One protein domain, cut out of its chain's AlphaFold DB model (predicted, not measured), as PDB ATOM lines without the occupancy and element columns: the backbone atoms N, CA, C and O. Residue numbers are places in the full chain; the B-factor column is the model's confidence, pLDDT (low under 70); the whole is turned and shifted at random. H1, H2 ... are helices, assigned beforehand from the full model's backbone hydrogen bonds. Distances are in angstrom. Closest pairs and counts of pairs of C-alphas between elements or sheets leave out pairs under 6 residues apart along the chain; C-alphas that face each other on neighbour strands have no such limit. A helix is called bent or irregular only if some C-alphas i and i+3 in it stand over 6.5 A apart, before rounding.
ATOM      1  N   LEU A 134     -33.100  44.055  35.351       94.00
ATOM      2  CA  LEU A 134     -32.633  42.687  35.100       94.00
ATOM      3  C   LEU A 134     -31.261  42.544  34.415       94.00
ATOM      4  O   LEU A 134     -30.582  41.571  34.740       94.00
ATOM      5  N   PRO A 135     -30.794  43.443  33.519       96.62
ATOM      6  CA  PRO A 135     -29.474  43.291  32.910       96.62
ATOM      7  C   PRO A 135     -28.317  43.198  33.912       96.62
ATOM      8  O   PRO A 135     -27.300  42.588  33.591       96.62
ATOM      9  N   VAL A 136     -28.469  43.738  35.126       94.50
ATOM     10  CA  VAL A 136     -27.448  43.633  36.181       94.50
ATOM     11  C   VAL A 136     -27.146  42.187  36.578       94.50
ATOM     12  O   VAL A 136     -26.026  41.881  36.964       94.50
ATOM     13  N   LEU A 137     -28.098  41.266  36.400       93.50
ATOM     14  CA  LEU A 137     -27.887  39.850  36.700       93.50
ATOM     15  C   LEU A 137     -26.761  39.241  35.881       93.50
ATOM     16  O   LEU A 137     -26.110  38.316  36.351       93.50
ATOM     17  N   ALA A 138     -26.514  39.755  34.675       96.12
ATOM     18  CA  ALA A 138     -25.385  39.296  33.886       96.12
ATOM     19  C   ALA A 138     -24.049  39.720  34.509       96.12
ATOM     20  O   ALA A 138     -23.098  38.955  34.431       96.12
ATOM     21  N   HIS A 139     -23.975  40.884  35.163       96.00
ATOM     22  CA  HIS A 139     -22.776  41.297  35.899       96.00
ATOM     23  C   HIS A 139     -22.553  40.393  37.107       96.00
ATOM     24  O   HIS A 139     -21.483  39.810  37.250       96.00
ATOM     25  N   GLU A 140     -23.596  40.182  37.906       93.19
ATOM     26  CA  GLU A 140     -23.502  39.313  39.078       93.19
ATOM     27  C   GLU A 140     -23.148  37.863  38.690       93.19
ATOM     28  O   GLU A 140     -22.348  37.206  39.352       93.19
ATOM     29  N   LEU A 141     -23.675  37.367  37.563       92.56
ATOM     30  CA  LEU A 141     -23.284  36.073  37.001       92.56
ATOM     31  C   LEU A 141     -21.845  36.078  36.457       92.56
ATOM     32  O   LEU A 141     -21.182  35.044  36.466       92.56
ATOM     33  N   GLY A 142     -21.334  37.224  36.008       94.38
ATOM     34  CA  GLY A 142     -19.939  37.394  35.606       94.38
ATOM     35  C   GLY A 142     -18.969  37.019  36.726       94.38
ATOM     36  O   GLY A 142     -18.021  36.276  36.478       94.38
ATOM     37  N   HIS A 143     -19.261  37.424  37.966       92.06
ATOM     38  CA  HIS A 143     -18.476  37.038  39.149       92.06
ATOM     39  C   HIS A 143     -18.432  35.524  39.375       92.06
ATOM     40  O   HIS A 143     -17.378  34.967  39.691       92.06
ATOM     41  N   TYR A 144     -19.559  34.843  39.162       90.00
ATOM     42  CA  TYR A 144     -19.631  33.380  39.195       90.00
ATOM     43  C   TYR A 144     -18.780  32.755  38.075       90.00
ATOM     44  O   TYR A 144     -17.934  31.894  38.319       90.00
ATOM     45  N   LEU A 145     -18.919  33.245  36.842       89.56
ATOM     46  CA  LEU A 145     -18.216  32.700  35.677       89.56
ATOM     47  C   LEU A 145     -16.698  32.842  35.739       89.56
ATOM     48  O   LEU A 145     -15.994  31.951  35.273       89.56
ATOM     49  N   ILE A 146     -16.177  33.915  36.336       89.44
ATOM     50  CA  ILE A 146     -14.729  34.103  36.525       89.44
ATOM     51  C   ILE A 146     -14.087  32.885  37.214       89.44
ATOM     52  O   ILE A 146     -12.926  32.569  36.956       89.44
ATOM     53  N   ARG A 147     -14.847  32.176  38.056       84.81
ATOM     54  CA  ARG A 147     -14.385  31.033  38.855       84.81
ATOM     55  C   ARG A 147     -14.655  29.693  38.192       84.81
ATOM     56  O   ARG A 147     -13.821  28.793  38.285       84.81
ATOM     57  N   GLU A 148     -15.813  29.583  37.553       83.44
ATOM     58  CA  GLU A 148     -16.328  28.318  37.031       83.44
ATOM     59  C   GLU A 148     -15.872  28.017  35.610       83.44
ATOM     60  O   GLU A 148     -15.821  26.854  35.199       83.44
ATOM     61  N   VAL A 149     -15.515  29.050  34.845       80.69
ATOM     62  CA  VAL A 149     -15.022  28.879  33.480       80.69
ATOM     63  C   VAL A 149     -13.606  28.315  33.541       80.69
ATOM     64  O   VAL A 149     -12.607  29.031  33.600       80.69
ATOM     65  N   SER A 150     -13.549  26.989  33.536       69.56
ATOM     66  CA  SER A 150     -12.347  26.203  33.300       69.56
ATOM     67  C   SER A 150     -12.120  26.018  31.798       69.56
ATOM     68  O   SER A 150     -13.034  26.147  30.975       69.56
ATOM     69  N   HIS A 151     -10.880  25.733  31.410       60.44
ATOM     70  CA  HIS A 151     -10.555  25.492  30.011       60.44
ATOM     71  C   HIS A 151     -11.288  24.258  29.473       60.44
ATOM     72  O   HIS A 151     -10.966  23.122  29.806       60.44
ATOM     73  N   VAL A 152     -12.219  24.468  28.535       51.81
ATOM     74  CA  VAL A 152     -12.757  23.381  27.693       51.81
ATOM     75  C   VAL A 152     -11.644  22.777  26.811       51.81
ATOM     76  O   VAL A 152     -11.767  21.643  26.346       51.81
ATOM     77  N   ARG A 153     -10.541  23.511  26.581       50.50
ATOM     78  CA  ARG A 153      -9.346  23.063  25.846       50.50
ATOM     79  C   ARG A 153      -8.067  23.728  26.386       50.50
ATOM     80  O   ARG A 153      -7.999  24.954  26.441       50.50
ATOM     81  N   ASP A 154      -7.074  22.889  26.682       50.03
ATOM     82  CA  ASP A 154      -5.691  23.171  27.108       50.03
ATOM     83  C   ASP A 154      -5.426  23.619  28.556       50.03
ATOM     84  O   ASP A 154      -6.223  24.292  29.186       50.03
ATOM     85  N   LYS A 155      -4.261  23.169  29.040       54.97
ATOM     86  CA  LYS A 155      -3.719  23.033  30.410       54.97
ATOM     87  C   LYS A 155      -3.642  24.282  31.311       54.97
ATOM     88  O   LYS A 155      -2.990  24.200  32.348       54.97
ATOM     89  N   ASP A 156      -4.261  25.392  30.947       55.75
ATOM     90  CA  ASP A 156      -4.471  26.497  31.887       55.75
ATOM     91  C   ASP A 156      -5.726  26.159  32.711       55.75
ATOM     92  O   ASP A 156      -6.677  25.575  32.192       55.75
ATOM     93  N   GLU A 157      -5.743  26.424  34.017       66.44
ATOM     94  CA  GLU A 157      -6.868  25.956  34.839       66.44
ATOM     95  C   GLU A 157      -8.037  26.955  34.820       66.44
ATOM     96  O   GLU A 157      -9.190  26.515  34.743       66.44
ATOM     97  N   ARG A 158      -7.780  28.282  34.849       77.06
ATOM     98  CA  ARG A 158      -8.812  29.342  34.983       77.06
ATOM     99  C   ARG A 158      -8.346  30.720  34.448       77.06
ATOM    100  O   ARG A 158      -7.846  31.542  35.219       77.06
ATOM    101  N   PRO A 159      -8.579  31.058  33.169       79.50
ATOM    102  CA  PRO A 159      -7.922  32.196  32.521       79.50
ATOM    103  C   PRO A 159      -8.505  33.546  32.950       79.50
ATOM    104  O   PRO A 159      -7.808  34.559  32.947       79.50
ATOM    105  N   LEU A 160      -9.790  33.580  33.317       82.25
ATOM    106  CA  LEU A 160     -10.430  34.784  33.850       82.25
ATOM    107  C   LEU A 160      -9.995  35.038  35.296       82.25
ATOM    108  O   LEU A 160      -9.692  36.177  35.645       82.25
ATOM    109  N   LEU A 161      -9.898  33.983  36.114       83.69
ATOM    110  CA  LEU A 161      -9.478  34.090  37.511       83.69
ATOM    111  C   LEU A 161      -8.054  34.631  37.646       83.69
ATOM    112  O   LEU A 161      -7.807  35.498  38.476       83.69
ATOM    113  N   GLU A 162      -7.130  34.179  36.796       84.50
ATOM    114  CA  GLU A 162      -5.749  34.680  36.775       84.50
ATOM    115  C   GLU A 162      -5.656  36.185  36.485       84.50
ATOM    116  O   GLU A 162      -4.680  36.836  36.854       84.50
ATOM    117  N   ARG A 163      -6.668  36.757  35.823       85.94
ATOM    118  CA  ARG A 163      -6.757  38.198  35.550       85.94
ATOM    119  C   ARG A 163      -7.562  38.956  36.599       85.94
ATOM    120  O   ARG A 163      -7.379  40.164  36.725       85.94
ATOM    121  N   ALA A 164      -8.382  38.264  37.381       87.00
ATOM    122  CA  ALA A 164      -9.122  38.793  38.520       87.00
ATOM    123  C   ALA A 164      -8.279  38.765  39.814       87.00
ATOM    124  O   ALA A 164      -8.738  38.327  40.866       87.00
ATOM    125  N   ASP A 165      -7.028  39.233  39.755       88.31
ATOM    126  CA  ASP A 165      -6.097  39.203  40.900       88.31
ATOM    127  C   ASP A 165      -6.449  40.202  42.022       88.31
ATOM    128  O   ASP A 165      -5.838  40.196  43.092       88.31
ATOM    129  N   ASN A 166      -7.445  41.058  41.795       91.94
ATOM    130  CA  ASN A 166      -8.007  41.965  42.782       91.94
ATOM    131  C   ASN A 166      -9.484  42.265  42.473       91.94
ATOM    132  O   ASN A 166      -9.948  42.090  41.345       91.94
ATOM    133  N   TRP A 167     -10.203  42.774  43.476       91.31
ATOM    134  CA  TRP A 167     -11.635  43.074  43.385       91.31
ATOM    135  C   TRP A 167     -11.991  44.033  42.250       91.31
ATOM    136  O   TRP A 167     -12.966  43.800  41.549       91.31
ATOM    137  N   HIS A 168     -11.190  45.076  42.010       93.94
ATOM    138  CA  HIS A 168     -11.474  46.029  40.933       93.94
ATOM    139  C   HIS A 168     -11.406  45.366  39.558       93.94
ATOM    140  O   HIS A 168     -12.250  45.631  38.712       93.94
ATOM    141  N   ARG A 169     -10.429  44.484  39.330       94.94
ATOM    142  CA  ARG A 169     -10.326  43.730  38.074       94.94
ATOM    143  C   ARG A 169     -11.454  42.726  37.901       94.94
ATOM    144  O   ARG A 169     -11.952  42.575  36.792       94.94
ATOM    145  N   GLU A 170     -11.864  42.072  38.981       94.56
ATOM    146  CA  GLU A 170     -13.010  41.164  38.964       94.56
ATOM    147  C   GLU A 170     -14.295  41.889  38.540       94.56
ATOM    148  O   GLU A 170     -14.970  41.436  37.619       94.56
ATOM    149  N   GLU A 171     -14.556  43.071  39.108       95.62
ATOM    150  CA  GLU A 171     -15.669  43.946  38.711       95.62
ATOM    151  C   GLU A 171     -15.624  44.312  37.221       95.62
ATOM    152  O   GLU A 171     -16.633  44.202  36.525       95.62
ATOM    153  N   LEU A 172     -14.456  44.704  36.699       96.69
ATOM    154  CA  LEU A 172     -14.312  45.065  35.283       96.69
ATOM    155  C   LEU A 172     -14.484  43.862  34.345       96.69
ATOM    156  O   LEU A 172     -15.064  43.999  33.268       96.69
ATOM    157  N   ILE A 173     -14.027  42.671  34.740       96.75
ATOM    158  CA  ILE A 173     -14.256  41.443  33.966       96.75
ATOM    159  C   ILE A 173     -15.746  41.078  33.976       96.75
ATOM    160  O   ILE A 173     -16.285  40.701  32.931       96.75
ATOM    161  N   ALA A 174     -16.429  41.232  35.112       96.56
ATOM    162  CA  ALA A 174     -17.871  41.039  35.215       96.56
ATOM    163  C   ALA A 174     -18.649  42.045  34.341       96.56
ATOM    164  O   ALA A 174     -19.570  41.646  33.623       96.56
ATOM    165  N   ASP A 175     -18.227  43.315  34.298       98.12
ATOM    166  CA  ASP A 175     -18.769  44.330  33.380       98.12
ATOM    167  C   ASP A 175     -18.576  43.938  31.905       98.12
ATOM    168  O   ASP A 175     -19.506  44.048  31.094       98.12
ATOM    169  N   CYS A 176     -17.383  43.446  31.545       98.25
ATOM    170  CA  CYS A 176     -17.094  42.939  30.205       98.25
ATOM    171  C   CYS A 176     -17.989  41.751  29.845       98.25
ATOM    172  O   CYS A 176     -18.563  41.741  28.758       98.25
ATOM    173  N   TYR A 177     -18.146  40.766  30.737       98.12
ATOM    174  CA  TYR A 177     -19.020  39.617  30.495       98.12
ATOM    175  C   TYR A 177     -20.481  40.042  30.322       98.12
ATOM    176  O   TYR A 177     -21.127  39.644  29.351       98.12
ATOM    177  N   ALA A 178     -21.002  40.892  31.207       98.31
ATOM    178  CA  ALA A 178     -22.377  41.367  31.116       98.31
ATOM    179  C   ALA A 178     -22.636  42.103  29.795       98.31
ATOM    180  O   ALA A 178     -23.646  41.871  29.124       98.31
ATOM    181  N   THR A 179     -21.678  42.929  29.371       98.69
ATOM    182  CA  THR A 179     -21.723  43.624  28.081       98.69
ATOM    183  C   THR A 179     -21.588  42.661  26.899       98.69
ATOM    184  O   THR A 179     -22.288  42.812  25.900       98.69
ATOM    185  N   TYR A 180     -20.739  41.637  27.001       98.56
ATOM    186  CA  TYR A 180     -20.601  40.585  25.992       98.56
ATOM    187  C   TYR A 180     -21.906  39.809  25.800       98.56
ATOM    188  O   TYR A 180     -22.316  39.560  24.666       98.56
ATOM    189  N   ALA A 181     -22.563  39.444  26.903       98.31
ATOM    190  CA  ALA A 181     -23.705  38.540  26.911       98.31
ATOM    191  C   ALA A 181     -25.048  39.228  26.652       98.31
ATOM    192  O   ALA A 181     -25.954  38.626  26.068       98.31
ATOM    193  N   LEU A 182     -25.185  40.494  27.057       98.50
ATOM    194  CA  LEU A 182     -26.415  41.270  26.892       98.50
ATOM    195  C   LEU A 182     -26.271  42.470  25.959       98.50
ATOM    196  O   LEU A 182     -27.272  43.129  25.678       98.50
ATOM    197  N   GLY A 183     -25.080  42.771  25.450       98.25
ATOM    198  CA  GLY A 183     -24.869  43.912  24.569       98.25
ATOM    199  C   GLY A 183     -25.221  45.253  25.233       98.25
ATOM    200  O   GLY A 183     -25.019  45.425  26.436       98.25
ATOM    201  N   PRO A 184     -25.775  46.215  24.467       98.38
ATOM    202  CA  PRO A 184     -26.076  47.567  24.952       98.38
ATOM    203  C   PRO A 184     -27.049  47.652  26.137       98.38
ATOM    204  O   PRO A 184     -27.020  48.639  26.869       98.38
ATOM    205  N   ALA A 185     -27.908  46.648  26.346       98.38
ATOM    206  CA  ALA A 185     -28.882  46.659  27.438       98.38
ATOM    207  C   ALA A 185     -28.235  46.792  28.827       98.38
ATOM    208  O   ALA A 185     -28.790  47.471  29.691       98.38
ATOM    209  N   TYR A 186     -27.072  46.170  29.045       98.56
ATOM    210  CA  TYR A 186     -26.398  46.225  30.341       98.56
ATOM    211  C   TYR A 186     -25.797  47.612  30.638       98.56
ATOM    212  O   TYR A 186     -26.229  48.219  31.622       98.56
ATOM    213  N   PRO A 187     -24.935  48.199  29.783       98.44
ATOM    214  CA  PRO A 187     -24.399  49.540  30.027       98.44
ATOM    215  C   PRO A 187     -25.492  50.608  30.163       98.44
ATOM    216  O   PRO A 187     -25.389  51.499  31.004       98.44
ATOM    217  N   LEU A 188     -26.584  50.497  29.396       98.31
ATOM    218  CA  LEU A 188     -27.734  51.399  29.526       98.31
ATOM    219  C   LEU A 188     -28.422  51.279  30.883       98.31
ATOM    220  O   LEU A 188     -28.805  52.301  31.452       98.31
ATOM    221  N   SER A 189     -28.549  50.061  31.416       97.12
ATOM    222  CA  SER A 189     -29.093  49.858  32.759       97.12
ATOM    223  C   SER A 189     -28.241  50.533  33.829       97.12
ATOM    224  O   SER A 189     -28.795  51.182  34.712       97.12
ATOM    225  N   CYS A 190     -26.912  50.478  33.706       97.19
ATOM    226  CA  CYS A 190     -26.004  51.163  34.617       97.19
ATOM    227  C   CYS A 190     -26.170  52.682  34.509       97.19
ATOM    228  O   CYS A 190     -26.608  53.321  35.465       97.19
ATOM    229  N   VAL A 191     -25.916  53.245  33.324       97.62
ATOM    230  CA  VAL A 191     -25.892  54.700  33.100       97.62
ATOM    231  C   VAL A 191     -27.223  55.371  33.434       97.62
ATOM    232  O   VAL A 191     -27.240  56.503  33.904       97.62
ATOM    233  N   ARG A 192     -28.359  54.705  33.197       96.81
ATOM    234  CA  ARG A 192     -29.679  55.327  33.374       96.81
ATOM    235  C   ARG A 192     -30.299  55.121  34.749       96.81
ATOM    236  O   ARG A 192     -31.238  55.852  35.051       96.81
ATOM    237  N   LEU A 193     -29.869  54.118  35.517       94.25
ATOM    238  CA  LEU A 193     -30.573  53.712  36.744       94.25
ATOM    239  C   LEU A 193     -29.682  53.579  37.974       94.25
ATOM    240  O   LEU A 193     -30.216  53.563  39.077       94.25
ATOM    241  N   ARG A 194     -28.364  53.426  37.806       92.75
ATOM    242  CA  ARG A 194     -27.475  52.998  38.901       92.75
ATOM    243  C   ARG A 194     -26.421  54.013  39.275       92.75
ATOM    244  O   ARG A 194     -25.983  54.023  40.418       92.75
ATOM    245  N   ILE A 195     -25.980  54.804  38.307       95.12
ATOM    246  CA  ILE A 195     -24.925  55.777  38.536       95.12
ATOM    247  C   ILE A 195     -25.553  57.009  39.177       95.12
ATOM    248  O   ILE A 195     -26.389  57.671  38.559       95.12
ATOM    249  N   ASP A 196     -25.132  57.306  40.402       95.25
ATOM    250  CA  ASP A 196     -25.313  58.628  40.982       95.25
ATOM    251  C   ASP A 196     -24.353  59.596  40.259       95.25
ATOM    252  O   ASP A 196     -23.146  59.324  40.225       95.25
ATOM    253  N   PRO A 197     -24.850  60.681  39.629       96.12
ATOM    254  CA  PRO A 197     -23.996  61.644  38.937       96.12
ATOM    255  C   PRO A 197     -22.924  62.266  39.848       96.12
ATOM    256  O   PRO A 197     -21.855  62.616  39.349       96.12
ATOM    257  N   ASP A 198     -23.162  62.346  41.161       96.31
ATOM    258  CA  ASP A 198     -22.202  62.894  42.125       96.31
ATOM    259  C   ASP A 198     -21.112  61.875  42.524       96.31
ATOM    260  O   ASP A 198     -20.079  62.247  43.084       96.31
ATOM    261  N   GLU A 199     -21.295  60.590  42.196       94.81
ATOM    262  CA  GLU A 199     -20.360  59.500  42.516       94.81
ATOM    263  C   GLU A 199     -19.641  58.923  41.283       94.81
ATOM    264  O   GLU A 199     -18.953  57.905  41.377       94.81
ATOM    265  N   VAL A 200     -19.758  59.569  40.117       96.06
ATOM    266  CA  VAL A 200     -19.193  59.083  38.841       96.06
ATOM    267  C   VAL A 200     -17.699  58.753  38.943       96.06
ATOM    268  O   VAL A 200     -17.244  57.738  38.406       96.06
ATOM    269  N   ASP A 201     -16.956  59.595  39.661       96.12
ATOM    270  CA  ASP A 201     -15.500  59.530  39.807       96.12
ATOM    271  C   ASP A 201     -15.035  58.894  41.126       96.12
ATOM    272  O   ASP A 201     -13.834  58.730  41.363       96.12
ATOM    273  N   VAL A 202     -15.968  58.493  41.993       94.19
ATOM    274  CA  VAL A 202     -15.644  57.935  43.307       94.19
ATOM    275  C   VAL A 202     -15.183  56.488  43.153       94.19
ATOM    276  O   VAL A 202     -15.930  55.618  42.715       94.19
ATOM    277  N   THR A 203     -13.935  56.212  43.536       94.94
ATOM    278  CA  THR A 203     -13.401  54.844  43.605       94.94
ATOM    279  C   THR A 203     -13.558  54.297  45.018       94.94
ATOM    280  O   THR A 203     -13.047  54.876  45.979       94.94
ATOM    281  N   GLY A 204     -14.253  53.168  45.145       91.81
ATOM    282  CA  GLY A 204     -14.474  52.494  46.420       91.81
ATOM    283  C   GLY A 204     -13.421  51.418  46.725       91.81
ATOM    284  O   GLY A 204     -12.667  50.999  45.843       91.81
ATOM    285  N   PRO A 205     -13.397  50.882  47.959       90.31
ATOM    286  CA  PRO A 205     -12.466  49.813  48.338       90.31
ATOM    287  C   PRO A 205     -12.602  48.538  47.495       90.31
ATOM    288  O   PRO A 205     -11.615  47.850  47.259       90.31
ATOM    289  N   SER A 206     -13.816  48.225  47.037       87.06
ATOM    290  CA  SER A 206     -14.119  47.013  46.267       87.06
ATOM    291  C   SER A 206     -14.627  47.283  44.853       87.06
ATOM    292  O   SER A 206     -14.784  46.333  44.102       87.06
ATOM    293  N   HIS A 207     -14.859  48.543  44.477       92.75
ATOM    294  CA  HIS A 207     -15.434  48.893  43.180       92.75
ATOM    295  C   HIS A 207     -14.612  50.002  42.506       92.75
ATOM    296  O   HIS A 207     -14.330  51.013  43.161       92.75
ATOM    297  N   PRO A 208     -14.258  49.855  41.215       94.62
ATOM    298  CA  PRO A 208     -13.748  50.965  40.416       94.62
ATOM    299  C   PRO A 208     -14.789  52.087  40.319       94.62
ATOM    300  O   PRO A 208     -15.986  51.837  40.489       94.62
ATOM    301  N   SER A 209     -14.354  53.302  39.982       95.62
ATOM    302  CA  SER A 209     -15.289  54.388  39.676       95.62
ATOM    303  C   SER A 209     -16.209  54.028  38.509       95.62
ATOM    304  O   SER A 209     -15.834  53.289  37.587       95.62
ATOM    305  N   TRP A 210     -17.418  54.586  38.510       96.44
ATOM    306  CA  TRP A 210     -18.373  54.379  37.425       96.44
ATOM    307  C   TRP A 210     -17.836  54.844  36.072       96.44
ATOM    308  O   TRP A 210     -18.125  54.204  35.060       96.44
ATOM    309  N   ARG A 211     -16.999  55.887  36.045       96.94
ATOM    310  CA  ARG A 211     -16.291  56.319  34.834       96.94
ATOM    311  C   ARG A 211     -15.488  55.189  34.194       96.94
ATOM    312  O   ARG A 211     -15.702  54.877  33.019       96.94
ATOM    313  N   ILE A 212     -14.624  54.536  34.976       96.56
ATOM    314  CA  ILE A 212     -13.789  53.414  34.515       96.56
ATOM    315  C   ILE A 212     -14.672  52.252  34.044       96.56
ATOM    316  O   ILE A 212     -14.412  51.661  32.992       96.56
ATOM    317  N   ARG A 213     -15.736  51.943  34.790       97.62
ATOM    318  CA  ARG A 213     -16.674  50.859  34.458       97.62
ATOM    319  C   ARG A 213     -17.396  51.102  33.131       97.62
ATOM    320  O   ARG A 213     -17.349  50.257  32.242       97.62
ATOM    321  N   VAL A 214     -17.993  52.281  32.933       97.75
ATOM    322  CA  VAL A 214     -18.695  52.628  31.679       97.75
ATOM    323  C   VAL A 214     -17.731  52.703  30.493       97.75
ATOM    324  O   VAL A 214     -18.098  52.327  29.376       97.75
ATOM    325  N   HIS A 215     -16.492  53.147  30.720       97.62
ATOM    326  CA  HIS A 215     -15.457  53.152  29.690       97.62
ATOM    327  C   HIS A 215     -15.132  51.713  29.263       97.62
ATOM    328  O   HIS A 215     -15.219  51.385  28.085       97.62
ATOM    329  N   THR A 216     -14.917  50.820  30.232       97.62
ATOM    330  CA  THR A 216     -14.672  49.385  30.006       97.62
ATOM    331  C   THR A 216     -15.816  48.711  29.241       97.62
ATOM    332  O   THR A 216     -15.584  47.957  28.297       97.62
ATOM    333  N   MET A 217     -17.066  49.010  29.600       98.38
ATOM    334  CA  MET A 217     -18.251  48.525  28.883       98.38
ATOM    335  C   MET A 217     -18.296  49.023  27.429       98.38
ATOM    336  O   MET A 217     -18.640  48.277  26.511       98.38
ATOM    337  N   THR A 218     -17.940  50.286  27.199       98.19
ATOM    338  CA  THR A 218     -17.900  50.878  25.856       98.19
ATOM    339  C   THR A 218     -16.807  50.237  25.004       98.19
ATOM    340  O   THR A 218     -17.087  49.791  23.890       98.19
ATOM    341  N   ASP A 219     -15.601  50.092  25.553       97.81
ATOM    342  CA  ASP A 219     -14.479  49.416  24.901       97.81
ATOM    343  C   ASP A 219     -14.805  47.959  24.566       97.81
ATOM    344  O   ASP A 219     -14.433  47.465  23.503       97.81
ATOM    345  N   MET A 220     -15.554  47.272  25.433       98.38
ATOM    346  CA  MET A 220     -16.025  45.916  25.166       98.38
ATOM    347  C   MET A 220     -16.928  45.866  23.923       98.38
ATOM    348  O   MET A 220     -16.744  45.008  23.059       98.38
ATOM    349  N   LEU A 221     -17.880  46.795  23.780       98.38
ATOM    350  CA  LEU A 221     -18.729  46.882  22.583       98.38
ATOM    351  C   LEU A 221     -17.922  47.225  21.327       98.38
ATOM    352  O   LEU A 221     -18.209  46.681  20.258       98.38
ATOM    353  N   MET A 222     -16.913  48.089  21.447       98.19
ATOM    354  CA  MET A 222     -16.011  48.419  20.340       98.19
ATOM    355  C   MET A 222     -15.183  47.200  19.912       98.19
ATOM    356  O   MET A 222     -15.161  46.868  18.730       98.19
ATOM    357  N   ALA A 223     -14.624  46.443  20.860       98.06
ATOM    358  CA  ALA A 223     -13.885  45.214  20.570       98.06
ATOM    359  C   ALA A 223     -14.755  44.158  19.861       98.06
ATOM    360  O   ALA A 223     -14.314  43.523  18.900       98.06
ATOM    361  N   ILE A 224     -16.019  44.000  20.279       98.00
ATOM    362  CA  ILE A 224     -16.973  43.124  19.581       98.00
ATOM    363  C   ILE A 224     -17.259  43.668  18.171       98.00
ATOM    364  O   ILE A 224     -17.317  42.893  17.213       98.00
ATOM    365  N   SER A 225     -17.423  44.989  18.027       97.81
ATOM    366  CA  SER A 225     -17.682  45.654  16.743       97.81
ATOM    367  C   SER A 225     -16.595  45.378  15.709       97.81
ATOM    368  O   SER A 225     -16.910  45.109  14.546       97.81
ATOM    369  N   ASP A 226     -15.334  45.407  16.128       97.56
ATOM    370  CA  ASP A 226     -14.184  45.224  15.242       97.56
ATOM    371  C   ASP A 226     -14.156  43.835  14.589       97.56
ATOM    372  O   ASP A 226     -13.717  43.699  13.446       97.56
ATOM    373  N   LYS A 227     -14.685  42.802  15.265       96.94
ATOM    374  CA  LYS A 227     -14.749  41.429  14.727       96.94
ATOM    375  C   LYS A 227     -16.111  41.025  14.163       96.94
ATOM    376  O   LYS A 227     -16.167  40.217  13.239       96.94
ATOM    377  N   HIS A 228     -17.207  41.554  14.707       96.00
ATOM    378  CA  HIS A 228     -18.569  41.080  14.416       96.00
ATOM    379  C   HIS A 228     -19.480  42.139  13.780       96.00
ATOM    380  O   HIS A 228     -20.672  41.895  13.578       96.00
ATOM    381  N   GLY A 229     -18.922  43.291  13.405       94.19
ATOM    382  CA  GLY A 229     -19.588  44.314  12.610       94.19
ATOM    383  C   GLY A 229     -20.064  45.526  13.410       94.19
ATOM    384  O   GLY A 229     -20.254  45.490  14.623       94.19
ATOM    385  N   ARG A 230     -20.330  46.620  12.685       95.31
ATOM    386  CA  ARG A 230     -20.519  47.978  13.234       95.31
ATOM    387  C   ARG A 230     -21.754  48.204  14.114       95.31
ATOM    388  O   ARG A 230     -21.945  49.312  14.609       95.31
ATOM    389  N   THR A 231     -22.614  47.205  14.300       95.44
ATOM    390  CA  THR A 231     -23.852  47.352  15.083       95.44
ATOM    391  C   THR A 231     -23.568  47.745  16.537       95.44
ATOM    392  O   THR A 231     -24.308  48.552  17.093       95.44
ATOM    393  N   TYR A 232     -22.488  47.233  17.136       96.56
ATOM    394  CA  TYR A 232     -22.126  47.534  18.526       96.56
ATOM    395  C   TYR A 232     -21.535  48.939  18.675       96.56
ATOM    396  O   TYR A 232     -21.998  49.690  19.530       96.56
ATOM    397  N   ALA A 233     -20.619  49.343  17.786       97.50
ATOM    398  CA  ALA A 233     -20.116  50.718  17.745       97.50
ATOM    399  C   ALA A 233     -21.253  51.733  17.541       97.50
ATOM    400  O   ALA A 233     -21.339  52.735  18.244       97.50
ATOM    401  N   ARG A 234     -22.218  51.431  16.662       97.12
ATOM    402  CA  ARG A 234     -23.405  52.278  16.491       97.12
ATOM    403  C   ARG A 234     -24.235  52.382  17.773       97.12
ATOM    404  O   ARG A 234     -24.791  53.443  18.043       97.12
ATOM    405  N   ALA A 235     -24.360  51.312  18.555       97.25
ATOM    406  CA  ALA A 235     -25.067  51.372  19.833       97.25
ATOM    407  C   ALA A 235     -24.332  52.256  20.857       97.25
ATOM    408  O   ALA A 235     -24.982  53.012  21.578       97.25
ATOM    409  N   VAL A 236     -22.996  52.235  20.871       97.81
ATOM    410  CA  VAL A 236     -22.196  53.190  21.655       97.81
ATOM    411  C   VAL A 236     -22.532  54.625  21.242       97.81
ATOM    412  O   VAL A 236     -22.966  55.414  22.077       97.81
ATOM    413  N   GLU A 237     -22.413  54.934  19.950       97.56
ATOM    414  CA  GLU A 237     -22.614  56.282  19.398       97.56
ATOM    415  C   GLU A 237     -24.039  56.814  19.614       97.56
ATOM    416  O   GLU A 237     -24.235  57.984  19.934       97.56
ATOM    417  N   THR A 238     -25.051  55.967  19.414       97.38
ATOM    418  CA  THR A 238     -26.457  56.402  19.350       97.38
ATOM    419  C   THR A 238     -27.250  56.180  20.634       97.38
ATOM    420  O   THR A 238     -28.322  56.763  20.776       97.38
ATOM    421  N   MET A 239     -26.762  55.350  21.560       97.81
ATOM    422  CA  MET A 239     -27.499  54.993  22.777       97.81
ATOM    423  C   MET A 239     -26.699  55.319  24.038       97.81
ATOM    424  O   MET A 239     -27.203  56.024  24.910       97.81
ATOM    425  N   ILE A 240     -25.462  54.825  24.141       98.06
ATOM    426  CA  ILE A 240     -24.680  54.911  25.385       98.06
ATOM    427  C   ILE A 240     -24.060  56.297  25.554       98.06
ATOM    428  O   ILE A 240     -24.250  56.906  26.601       98.06
ATOM    429  N   ALA A 241     -23.379  56.832  24.536       97.88
ATOM    430  CA  ALA A 241     -22.760  58.155  24.618       97.88
ATOM    431  C   ALA A 241     -23.792  59.271  24.899       97.88
ATOM    432  O   ALA A 241     -23.572  60.042  25.832       97.88
ATOM    433  N   PRO A 242     -24.970  59.324  24.238       97.81
ATOM    434  CA  PRO A 242     -26.007  60.292  24.598       97.81
ATOM    435  C   PRO A 242     -26.540  60.111  26.024       97.81
ATOM    436  O   PRO A 242     -26.801  61.100  26.708       97.81
ATOM    437  N   ALA A 243     -26.692  58.865  26.495       97.50
ATOM    438  CA  ALA A 243     -27.105  58.594  27.870       97.50
ATOM    439  C   ALA A 243     -26.054  59.069  28.886       97.50
ATOM    440  O   ALA A 243     -26.425  59.642  29.909       97.50
ATOM    441  N   TRP A 244     -24.767  58.881  28.581       97.75
ATOM    442  CA  TRP A 244     -23.648  59.366  29.385       97.75
ATOM    443  C   TRP A 244     -23.605  60.893  29.440       97.75
ATOM    444  O   TRP A 244     -23.543  61.462  30.526       97.75
ATOM    445  N   THR A 245     -23.721  61.566  28.294       97.94
ATOM    446  CA  THR A 245     -23.777  63.033  28.236       97.94
ATOM    447  C   THR A 245     -24.979  63.586  28.985       97.94
ATOM    448  O   THR A 245     -24.860  64.602  29.660       97.94
ATOM    449  N   ALA A 246     -26.135  62.922  28.914       97.19
ATOM    450  CA  ALA A 246     -27.305  63.336  29.679       97.19
ATOM    451  C   ALA A 246     -27.111  63.187  31.200       97.19
ATOM    452  O   ALA A 246     -27.727  63.936  31.951       97.19
ATOM    453  N   LEU A 247     -26.294  62.226  31.643       96.94
ATOM    454  CA  LEU A 247     -25.991  61.993  33.056       96.94
ATOM    455  C   LEU A 247     -24.933  62.970  33.593       96.94
ATOM    456  O   LEU A 247     -25.107  63.522  34.671       96.94
ATOM    457  N   THR A 248     -23.845  63.172  32.848       97.44
ATOM    458  CA  THR A 248     -22.627  63.854  33.332       97.44
ATOM    459  C   THR A 248     -22.425  65.256  32.754       97.44
ATOM    460  O   THR A 248     -21.630  66.035  33.270       97.44
ATOM    461  N   GLY A 249     -23.105  65.591  31.654       97.38
ATOM    462  CA  GLY A 249     -22.824  66.784  30.848       97.38
ATOM    463  C   GLY A 249     -21.624  66.641  29.900       97.38
ATOM    464  O   GLY A 249     -21.371  67.538  29.093       97.38
ATOM    465  N   GLU A 250     -20.898  65.522  29.940       96.19
ATOM    466  CA  GLU A 250     -19.689  65.299  29.147       96.19
ATOM    467  C   GLU A 250     -19.988  64.595  27.823       96.19
ATOM    468  O   GLU A 250     -20.737  63.620  27.763       96.19
ATOM    469  N   LYS A 251     -19.371  65.055  26.731       91.50
ATOM    470  CA  LYS A 251     -19.591  64.465  25.398       91.50
ATOM    471  C   LYS A 251     -18.950  63.092  25.226       91.50
ATOM    472  O   LYS A 251     -19.438  62.292  24.435       91.50
ATOM    473  N   GLU A 252     -17.859  62.842  25.935       89.06
ATOM    474  CA  GLU A 252     -17.048  61.641  25.786       89.06
ATOM    475  C   GLU A 252     -16.711  61.093  27.167       89.06
ATOM    476  O   GLU A 252     -16.355  61.849  28.069       89.06
ATOM    477  N   ASN A 253     -16.803  59.773  27.324       90.88
ATOM    478  CA  ASN A 253     -16.262  59.103  28.495       90.88
ATOM    479  C   ASN A 253     -14.779  58.793  28.249       90.88
ATOM    480  O   ASN A 253     -14.434  57.729  27.722       90.88
ATOM    481  N   ALA A 254     -13.921  59.761  28.566       86.62
ATOM    482  CA  ALA A 254     -12.482  59.627  28.391       86.62
ATOM    483  C   ALA A 254     -11.914  58.502  29.270       86.62
ATOM    484  O   ALA A 254     -12.313  58.333  30.424       86.62
ATOM    485  N   ALA A 255     -10.949  57.762  28.721       83.25
ATOM    486  CA  ALA A 255     -10.210  56.754  29.464       83.25
ATOM    487  C   ALA A 255      -9.542  57.401  30.684       83.25
ATOM    488  O   ALA A 255      -8.759  58.342  30.548       83.25
ATOM    489  N   GLN A 256      -9.835  56.882  31.872       84.75
ATOM    490  CA  GLN A 256      -9.109  57.236  33.083       84.75
ATOM    491  C   GLN A 256      -8.055  56.163  33.349       84.75
ATOM    492  O   GLN A 256      -8.358  54.966  33.330       84.75
ATOM    493  N   GLU A 257      -6.818  56.584  33.609       86.56
ATOM    494  CA  GLU A 257      -5.779  55.658  34.047       86.56
ATOM    495  C   GLU A 257      -6.199  54.997  35.363       86.56
ATOM    496  O   GLU A 257      -6.599  55.658  36.322       86.56
ATOM    497  N   SER A 258      -6.105  53.670  35.406       86.81
ATOM    498  CA  SER A 258      -6.396  52.883  36.597       86.81
ATOM    499  C   SER A 258      -5.369  51.765  36.730       86.81
ATOM    500  O   SER A 258      -5.113  51.063  35.751       86.81
ATOM    501  N   PRO A 259      -4.810  51.521  37.928       84.00
ATOM    502  CA  PRO A 259      -3.940  50.363  38.157       84.00
ATOM    503  C   PRO A 259      -4.687  49.029  37.967       84.00
ATOM    504  O   PRO A 259      -4.075  47.987  37.709       84.00
ATOM    505  N   ALA A 260      -6.019  49.060  38.061       85.25
ATOM    506  CA  ALA A 260      -6.892  47.928  37.791       85.25
ATOM    507  C   ALA A 260      -7.284  47.804  36.309       85.25
ATOM    508  O   ALA A 260      -8.046  46.903  35.975       85.25
ATOM    509  N   HIS A 261      -6.782  48.666  35.418       88.75
ATOM    510  CA  HIS A 261      -7.129  48.616  34.003       88.75
ATOM    511  C   HIS A 261      -6.754  47.262  33.383       88.75
ATOM    512  O   HIS A 261      -5.601  46.827  33.434       88.75
ATOM    513  N   ILE A 262      -7.743  46.618  32.769       91.00
ATOM    514  CA  ILE A 262      -7.565  45.491  31.857       91.00
ATOM    515  C   ILE A 262      -8.181  45.923  30.526       91.00
ATOM    516  O   ILE A 262      -9.358  46.283  30.514       91.00
ATOM    517  N   PRO A 263      -7.447  45.861  29.401       95.06
ATOM    518  CA  PRO A 263      -8.027  46.179  28.105       95.06
ATOM    519  C   PRO A 263      -9.214  45.257  27.801       95.06
ATOM    520  O   PRO A 263      -9.053  44.032  27.771       95.06
ATOM    521  N   ALA A 264     -10.388  45.825  27.512       96.19
ATOM    522  CA  ALA A 264     -11.597  45.042  27.246       96.19
ATOM    523  C   ALA A 264     -11.418  44.068  26.068       96.19
ATOM    524  O   ALA A 264     -11.935  42.957  26.104       96.19
ATOM    525  N   ALA A 265     -10.597  44.422  25.071       96.62
ATOM    526  CA  ALA A 265     -10.227  43.532  23.966       96.62
ATOM    527  C   ALA A 265      -9.543  42.231  24.437       96.62
ATOM    528  O   ALA A 265      -9.777  41.169  23.865       96.62
ATOM    529  N   THR A 266      -8.750  42.287  25.514       94.94
ATOM    530  CA  THR A 266      -8.123  41.090  26.100       94.94
ATOM    531  C   THR A 266      -9.175  40.182  26.732       94.94
ATOM    532  O   THR A 266      -9.137  38.967  26.539       94.94
ATOM    533  N   VAL A 267     -10.133  40.755  27.468       96.06
ATOM    534  CA  VAL A 267     -11.237  39.989  28.068       96.06
ATOM    535  C   VAL A 267     -12.146  39.422  26.977       96.06
ATOM    536  O   VAL A 267     -12.512  38.252  27.032       96.06
ATOM    537  N   PHE A 268     -12.446  40.207  25.942       96.88
ATOM    538  CA  PHE A 268     -13.187  39.764  24.766       96.88
ATOM    539  C   PHE A 268     -12.539  38.554  24.093       96.88
ATOM    540  O   PHE A 268     -13.234  37.581  23.826       96.88
ATOM    541  N   ASP A 269     -11.224  38.568  23.863       94.94
ATOM    542  CA  ASP A 269     -10.523  37.433  23.256       94.94
ATOM    543  C   ASP A 269     -10.638  36.151  24.094       94.94
ATOM    544  O   ASP A 269     -10.764  35.058  23.535       94.94
ATOM    545  N   LEU A 270     -10.628  36.272  25.425       93.06
ATOM    546  CA  LEU A 270     -10.855  35.145  26.333       93.06
ATOM    547  C   LEU A 270     -12.304  34.652  26.255       93.06
ATOM    548  O   LEU A 270     -12.534  33.456  26.068       93.06
ATOM    549  N   LEU A 271     -13.281  35.555  26.344       94.81
ATOM    550  CA  LEU A 271     -14.701  35.206  26.259       94.81
ATOM    551  C   LEU A 271     -15.049  34.582  24.903       94.81
ATOM    552  O   LEU A 271     -15.734  33.571  24.859       94.81
ATOM    553  N   GLU A 272     -14.519  35.104  23.800       95.19
ATOM    554  CA  GLU A 272     -14.745  34.565  22.457       95.19
ATOM    555  C   GLU A 272     -14.110  33.182  22.279       95.19
ATOM    556  O   GLU A 272     -14.666  32.313  21.608       95.19
ATOM    557  N   ARG A 273     -12.955  32.943  22.906       92.31
ATOM    558  CA  ARG A 273     -12.288  31.639  22.864       92.31
ATOM    559  C   ARG A 273     -13.017  30.587  23.698       92.31
ATOM    560  O   ARG A 273     -13.134  29.446  23.254       92.31
ATOM    561  N   HIS A 274     -13.459  30.947  24.901       90.25
ATOM    562  CA  HIS A 274     -13.952  29.986  25.891       90.25
ATOM    563  C   HIS A 274     -15.478  29.903  25.953       90.25
ATOM    564  O   HIS A 274     -16.020  28.831  26.201       90.25
ATOM    565  N   LEU A 275     -16.170  31.004  25.668       94.06
ATOM    566  CA  LEU A 275     -17.620  31.163  25.775       94.06
ATOM    567  C   LEU A 275     -18.233  31.802  24.509       94.06
ATOM    568  O   LEU A 275     -19.103  32.664  24.641       94.06
ATOM    569  N   PRO A 276     -17.881  31.390  23.273       95.81
ATOM    570  CA  PRO A 276     -18.381  32.046  22.054       95.81
ATOM    571  C   PRO A 276     -19.911  32.039  21.961       95.81
ATOM    572  O   PRO A 276     -20.531  32.910  21.357       95.81
TER     573      PRO A 276
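AT A GLANCE: This is residues 134 to 276 of the 337 residues of an uncharacterized protein of Nonomuraea endophytica (UniProt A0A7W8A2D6). H2 and H4 pack on each other in the middle of a compact helical body, with H1 crossing H2 and H6 packing with its first end on both H2 and H4. Past H4 the chain folds back through the bent helix H5, whose arm H5a packs on H4 and whose arm H5b packs on the short helix H3. The printed part has 143 residues with six named helices, H1 to H6 in order, and no named strand; the class is all helix, with mostly crossed packing. The radius of gyration of the C-alphas is 14.5 A, and the spans are 48 by 37 by 29 A.

HOW THE PARTS SIT: H1, residues 136 to 148, touches H2, residues 167 to 182, at a steep tilt of 65 degrees, opposite ways; their closest C-alphas, Gly 142 and Ala 174, are 4.2 A apart. H2 and H3, residues 185 to 193, touch only at the corner by their tight link. H1 touches H3 with residues 136 to 138 alone, the closest C-alphas being those of Val 136 and Tyr 186, 6.5 A. H4, residues 210 to 228, touches H2 at a steep tilt of 44 degrees, the same way, with the C-alphas of Cys 176 and Met 217 closest at 5.9 A. H3 and H4 form a helical hairpin, at a shallow tilt of 23 degrees. H5, residues 231 to 248, was assigned as one helix by its hydrogen bonds but is bent: C-alphas 238 and 241 are 6.7 A apart, and its arms H5a, residues 231 to 238, and H5b, residues 241 to 248, stand at 40 degrees. H4 and H5a form a second helical hairpin, closest at the C-alphas of Ser 225 and Tyr 232, 5.1 A. H5b touches H3, with the C-alphas of Val 191 and Trp 244 closest at 6.4 A. H6, residues 264 to 274, touches H4 with the C-alphas of Met 220 and Ala 264 at 5.0 A, and is apart from H1. Every O i to N i+4 pair is within hydrogen-bond range in H2, H3, H5a, H5b and H6, against 7 of 9 in H1 and 14 of 15 in H4.

IN THESE COORDINATES: H1 begins at C-alpha 136, (-27.448, 43.633, 36.181), and is 18.9 A long. H2 is 22.2 A and H4 26.6 A long. H6, 15.3 A long, ends at C-alpha 274, (-13.952, 29.986, 25.891).

THE WHOLE: The C-alphas of Lys 155 and Gly 249 are the two farthest apart, at 47.7 A. The printed part has no cut. The links H1 to H2, H3 to H4 and H5 to H6 are long. The mean pLDDT of the printed part is 92.1, and residues 150 to 157 are under 70.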